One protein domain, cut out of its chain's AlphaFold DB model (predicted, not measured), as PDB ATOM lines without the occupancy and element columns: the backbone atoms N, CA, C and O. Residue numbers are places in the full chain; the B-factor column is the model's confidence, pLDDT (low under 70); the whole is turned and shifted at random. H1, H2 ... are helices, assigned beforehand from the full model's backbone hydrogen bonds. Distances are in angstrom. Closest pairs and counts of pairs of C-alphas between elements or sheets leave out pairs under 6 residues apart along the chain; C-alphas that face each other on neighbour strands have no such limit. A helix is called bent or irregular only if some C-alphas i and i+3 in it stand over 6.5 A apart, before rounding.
ATOM      1  N   PRO A  28     -11.529  75.368  90.583       78.31
ATOM      2  CA  PRO A  28     -10.707  74.490  91.403       78.31
ATOM      3  C   PRO A  28      -9.252  74.974  91.443       78.31
ATOM      4  O   PRO A  28      -8.612  75.167  90.409       78.31
ATOM      5  N   ARG A  29      -8.704  75.146  92.650       81.19
ATOM      6  CA  ARG A  29      -7.318  75.618  92.855       81.19
ATOM      7  C   ARG A  29      -6.290  74.487  92.875       81.19
ATOM      8  O   ARG A  29      -5.102  74.732  92.676       81.19
ATOM      9  N   PHE A  30      -6.733  73.263  93.141       83.31
ATOM     10  CA  PHE A  30      -5.896  72.072  93.203       83.31
ATOM     11  C   PHE A  30      -6.647  70.874  92.622       83.31
ATOM     12  O   PHE A  30      -7.870  70.807  92.696       83.31
ATOM     13  N   TYR A  31      -5.895  69.936  92.050       82.69
ATOM     14  CA  TYR A  31      -6.407  68.665  91.549       82.69
ATOM     15  C   TYR A  31      -5.474  67.545  92.014       82.69
ATOM     16  O   TYR A  31      -4.252  67.665  91.881       82.69
ATOM     17  N   ASP A  32      -6.037  66.480  92.580       87.88
ATOM     18  CA  ASP A  32      -5.280  65.306  93.004       87.88
ATOM     19  C   ASP A  32      -5.179  64.307  91.843       87.88
ATOM     20  O   ASP A  32      -6.165  63.735  91.387       87.88
ATOM     21  N   PHE A  33      -3.962  64.083  91.349       86.69
ATOM     22  CA  PHE A  33      -3.714  63.140  90.254       86.69
ATOM     23  C   PHE A  33      -3.756  61.670  90.685       86.69
ATOM     24  O   PHE A  33      -3.666  60.785  89.834       86.69
ATOM     25  N   THR A  34      -3.842  61.391  91.988       91.88
ATOM     26  CA  THR A  34      -4.012  60.022  92.493       91.88
ATOM     27  C   THR A  34      -5.453  59.538  92.361       91.88
ATOM     28  O   THR A  34      -5.686  58.330  92.298       91.88
ATOM     29  N   THR A  35      -6.405  60.465  92.237       85.12
ATOM     30  CA  THR A  35      -7.815  60.182  91.981       85.12
ATOM     31  C   THR A  35      -8.126  60.291  90.492       85.12
ATOM     32  O   THR A  35      -7.745  61.254  89.820       85.12
ATOM     33  N   LEU A  36      -8.820  59.284  89.964       89.25
ATOM     34  CA  LEU A  36      -9.426  59.370  88.639       89.25
ATOM     35  C   LEU A  36     -10.704  60.198  88.749       89.25
ATOM     36  O   LEU A  36     -11.507  59.946  89.644       89.25
ATOM     37  N   GLU A  37     -10.869  61.144  87.828       88.25
ATOM     38  CA  GLU A  37     -12.110  61.895  87.641       88.25
ATOM     39  C   GLU A  37     -13.281  60.920  87.478       88.25
ATOM     40  O   GLU A  37     -13.216  59.966  86.693       88.25
ATOM     41  N   THR A  38     -14.333  61.133  88.262       90.75
ATOM     42  CA  THR A  38     -15.562  60.343  88.185       90.75
ATOM     43  C   THR A  38     -16.508  60.911  87.130       90.75
ATOM     44  O   THR A  38     -16.524  62.115  86.882       90.75
ATOM     45  N   ASP A  39     -17.354  60.062  86.537       91.62
ATOM     46  CA  ASP A  39     -18.334  60.506  85.529       91.62
ATOM     47  C   ASP A  39     -19.261  61.620  86.061       91.62
ATOM     48  O   ASP A  39     -19.667  62.506  85.315       91.62
ATOM     49  N   TRP A  40     -19.545  61.611  87.369       89.62
ATOM     50  CA  TRP A  40     -20.314  62.657  88.050       89.62
ATOM     51  C   TRP A  40     -19.571  64.002  88.113       89.62
ATOM     52  O   TRP A  40     -20.165  65.044  87.858       89.62
ATOM     53  N   GLU A  41     -18.273  64.003  88.430       89.50
ATOM     54  CA  GLU A  41     -17.462  65.232  88.447       89.50
ATOM     55  C   GLU A  41     -17.351  65.848  87.052       89.50
ATOM     56  O   GLU A  41     -17.462  67.068  86.912       89.50
ATOM     57  N   ALA A  42     -17.211  65.009  86.023       89.50
ATOM     58  CA  ALA A  42     -17.218  65.452  84.635       89.50
ATOM     59  C   ALA A  42     -18.568  66.087  84.249       89.50
ATOM     60  O   ALA A  42     -18.589  67.154  83.637       89.50
ATOM     61  N   GLU A  43     -19.696  65.485  84.652       89.62
ATOM     62  CA  GLU A  43     -21.036  66.043  84.409       89.62
ATOM     63  C   GLU A  43     -21.225  67.405  85.101       89.62
ATOM     64  O   GLU A  43     -21.693  68.363  84.481       89.62
ATOM     65  N   VAL A  44     -20.774  67.538  86.352       87.69
ATOM     66  CA  VAL A  44     -20.807  68.811  87.093       87.69
ATOM     67  C   VAL A  44     -19.901  69.868  86.445       87.69
ATOM     68  O   VAL A  44     -20.263  71.044  86.379       87.69
ATOM     69  N   ALA A  45     -18.739  69.477  85.918       86.56
ATOM     70  CA  ALA A  45     -17.864  70.392  85.187       86.56
ATOM     71  C   ALA A  45     -18.500  70.871  83.869       86.56
ATOM     72  O   ALA A  45     -18.333  72.029  83.480       86.56
ATOM     73  N   GLU A  46     -19.267  70.016  83.187       87.94
ATOM     74  CA  GLU A  46     -20.023  70.398  81.991       87.94
ATOM     75  C   GLU A  46     -21.182  71.358  82.307       87.94
ATOM     76  O   GLU A  46     -21.485  72.253  81.506       87.94
ATOM     77  N   ASP A  47     -21.789  71.233  83.488       88.88
ATOM     78  CA  ASP A  47     -22.836  72.137  83.963       88.88
ATOM     79  C   ASP A  47     -22.351  73.589  84.105       88.88
ATOM     80  O   ASP A  47     -23.138  74.515  83.888       88.88
ATOM     81  N   TRP A  48     -21.054  73.827  84.337       83.31
ATOM     82  CA  TRP A  48     -20.474  75.179  84.373       83.31
ATOM     83  C   TRP A  48     -20.821  76.002  83.123       83.31
ATOM     84  O   TRP A  48     -21.173  77.179  83.219       83.31
ATOM     85  N   PHE A  49     -20.827  75.381  81.937       80.81
ATOM     86  CA  PHE A  49     -21.178  76.070  80.691       80.81
ATOM     87  C   PHE A  49     -22.655  76.466  80.613       80.81
ATOM     88  O   PHE A  49     -22.989  77.440  79.935       80.81
ATOM     89  N   ARG A  50     -23.542  75.736  81.302       85.25
ATOM     90  CA  ARG A  50     -24.972  76.064  81.377       85.25
ATOM     91  C   ARG A  50     -25.196  77.313  82.228       85.25
ATOM     92  O   ARG A  50     -26.045  78.134  81.885       85.25
ATOM     93  N   TYR A  51     -24.395  77.486  83.281       80.19
ATOM     94  CA  TYR A  51     -24.508  78.606  84.218       80.19
ATOM     95  C   TYR A  51     -23.611  79.804  83.884       80.19
ATOM     96  O   TYR A  51     -23.894  80.908  84.345       80.19
ATOM     97  N   ALA A  52     -22.591  79.649  83.033       77.38
ATOM     98  CA  ALA A  52     -21.633  80.710  82.700       77.38
ATOM     99  C   ALA A  52     -22.282  82.011  82.180       77.38
ATOM    100  O   ALA A  52     -21.749  83.097  82.390       77.38
ATOM    101  N   GLY A  53     -23.454  81.928  81.538       78.50
ATOM    102  CA  GLY A  53     -24.201  83.104  81.069       78.50
ATOM    103  C   GLY A  53     -24.865  83.935  82.176       78.50
ATOM    104  O   GLY A  53     -25.300  85.051  81.911       78.50
ATOM    105  N   SER A  54     -24.952  83.401  83.397       82.31
ATOM    106  CA  SER A  54     -25.498  84.099  84.567       82.31
ATOM    107  C   SER A  54     -24.447  84.900  85.342       82.31
ATOM    108  O   SER A  54     -24.804  85.680  86.224       82.31
ATOM    109  N   TYR A  55     -23.161  84.739  85.007       77.06
ATOM    110  CA  TYR A  55     -22.081  85.438  85.690       77.06
ATOM    111  C   TYR A  55     -22.072  86.926  85.302       77.06
ATOM    112  O   TYR A  55     -22.238  87.257  84.121       77.06
ATOM    113  N   PRO A  56     -21.867  87.850  86.259       78.94
ATOM    114  CA  PRO A  56     -21.740  89.265  85.940       78.94
ATOM    115  C   PRO A  56     -20.574  89.495  84.971       78.94
ATOM    116  O   PRO A  56     -19.546  88.816  85.014       78.94
ATOM    117  N   SER A  57     -20.729  90.477  84.080       76.75
ATOM    118  CA  SER A  57     -19.649  90.868  83.170       76.75
ATOM    119  C   SER A  57     -18.416  91.292  83.964       76.75
ATOM    120  O   SER A  57     -18.534  92.048  84.927       76.75
ATOM    121  N   SER A  58     -17.236  90.835  83.535       76.75
ATOM    122  CA  SER A  58     -15.983  91.176  84.210       76.75
ATOM    123  C   SER A  58     -15.837  92.701  84.351       76.75
ATOM    124  O   SER A  58     -16.011  93.416  83.352       76.75
ATOM    125  N   PRO A  59     -15.459  93.215  85.538       76.12
ATOM    126  CA  PRO A  59     -15.233  94.645  85.765       76.12
ATOM    127  C   PRO A  59     -14.254  95.257  84.752       76.12
ATOM    128  O   PRO A  59     -14.423  96.391  84.300       76.12
ATOM    129  N   PHE A  60     -13.265  94.472  84.312       70.75
ATOM    130  CA  PHE A  60     -12.294  94.874  83.296       70.75
ATOM    131  C   PHE A  60     -12.923  95.063  81.913       70.75
ATOM    132  O   PHE A  60     -12.589  96.018  81.212       70.75
ATOM    133  N   ILE A  61     -13.859  94.189  81.525       75.00
ATOM    134  CA  ILE A  61     -14.591  94.309  80.256       75.00
ATOM    135  C   ILE A  61     -15.451  95.574  80.280       75.00
ATOM    136  O   ILE A  61     -15.434  96.339  79.318       75.00
ATOM    137  N   VAL A  62     -16.127  95.853  81.399       75.75
ATOM    138  CA  VAL A  62     -16.904  97.089  81.580       75.75
ATOM    139  C   VAL A  62     -16.006  98.324  81.449       75.75
ATOM    140  O   VAL A  62     -16.349  99.262  80.727       75.75
ATOM    141  N   ARG A  63     -14.814  98.311  82.062       75.44
ATOM    142  CA  ARG A  63     -13.838  99.408  81.953       75.44
ATOM    143  C   ARG A  63     -13.362  99.629  80.512       75.44
ATOM    144  O   ARG A  63     -13.282 100.774  80.075       75.44
ATOM    145  N   LEU A  64     -13.092  98.562  79.759       75.56
ATOM    146  CA  LEU A  64     -12.674  98.636  78.352       75.56
ATOM    147  C   LEU A  64     -13.788  99.150  77.426       75.56
ATOM    148  O   LEU A  64     -13.525  99.970  76.545       75.56
ATOM    149  N   LEU A  65     -15.034  98.711  77.634       78.56
ATOM    150  CA  LEU A  65     -16.192  99.210  76.882       78.56
ATOM    151  C   LEU A  65     -16.441 100.698  77.171       78.56
ATOM    152  O   LEU A  65     -16.700 101.471  76.247       78.56
ATOM    153  N   ASN A  66     -16.301 101.115  78.431       72.81
ATOM    154  CA  ASN A  66     -16.451 102.513  78.831       72.81
ATOM    155  C   ASN A  66     -15.314 103.398  78.297       72.81
ATOM    156  O   ASN A  66     -15.567 104.533  77.901       72.81
ATOM    157  N   TRP A  67     -14.089 102.874  78.195       65.56
ATOM    158  CA  TRP A  67     -12.958 103.573  77.575       65.56
ATOM    159  C   TRP A  67     -13.210 103.889  76.094       65.56
ATOM    160  O   TRP A  67     -12.953 104.996  75.630       65.56
ATOM    161  N   HIS A  68     -13.787 102.943  75.349       58.97
ATOM    162  CA  HIS A  68     -14.144 103.168  73.946       58.97
ATOM    163  C   HIS A  68     -15.328 104.142  73.783       58.97
ATOM    164  O   HIS A  68     -15.491 104.745  72.722       58.97
ATOM    165  N   LYS A  69     -16.146 104.313  74.830       63.09
ATOM    166  CA  LYS A  69     -17.282 105.243  74.858       63.09
ATOM    167  C   LYS A  69     -16.877 106.667  75.264       63.09
ATOM    168  O   LYS A  69     -17.472 107.616  74.769       63.09
ATOM    169  N   GLY A  70     -15.846 106.821  76.099       58.25
ATOM    170  CA  GLY A  70     -15.311 108.118  76.541       58.25
ATOM    171  C   GLY A  70     -14.447 108.859  75.512       58.25
ATOM    172  O   GLY A  70     -14.231 110.057  75.659       58.25
ATOM    173  N   ASN A  71     -13.995 108.183  74.449       50.94
ATOM    174  CA  ASN A  71     -13.170 108.791  73.394       50.94
ATOM    175  C   ASN A  71     -13.982 109.317  72.197       50.94
ATOM    176  O   ASN A  71     -13.400 109.748  71.204       50.94
TER     177      ASN A  71
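Overview. This is residues 28 to 71 of the 294 residues of the protein "Putative TPX2 central domain-containing protein" of Rosa chinensis (UniProt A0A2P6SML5). The longer helix, H1, and the shorter H2 follow one another in a drawn-out line, with no packing between them, and the stretch before H1, residues 28 to 38, folds back from the start of H1 as an open hook. There is no core: residues 28 to 71 stand free, H1 and H2 among them. The printed part has 44 residues with two named helices, H1 then H2, and no named strand; its class is all helix. It is extended, with a radius of gyration of the C-alphas of 17.4 A, and its C-alphas span 53 by 21 by 10 A, a rod in outline.

Along the chain. H1, residues 39 to 54, begins with C-alpha 39 at (-18.334, 60.506, 85.529) and measures 24.7 A from first to last C-alpha. It is irregular: C-alphas 50 and 53 are 7.1 A apart, and its line is a rough one. H2, residues 59 to 70, measures 16.3 A and ends with C-alpha 70 at (-15.311, 108.118, 76.541).

Arrangement. H1 and H2 are apart, with no C-alpha of the one within 8 A of the other. A tight link of 4 residues, 55 to 58, joins them. In H2 every O i to N i+4 pair is within hydrogen-bond range; in H1 7 of 12 are.

Size, cuts and confidence. The two C-alphas farthest apart are those of Thr 34 and Asn 71, at 53.2 A. The printed part has no cut. The mean pLDDT of the printed part is 80.0; residues 67 to 71, of which 67 to 70 belong to H2, are under 70, and the mean is 86 in H1 and 70 in H2.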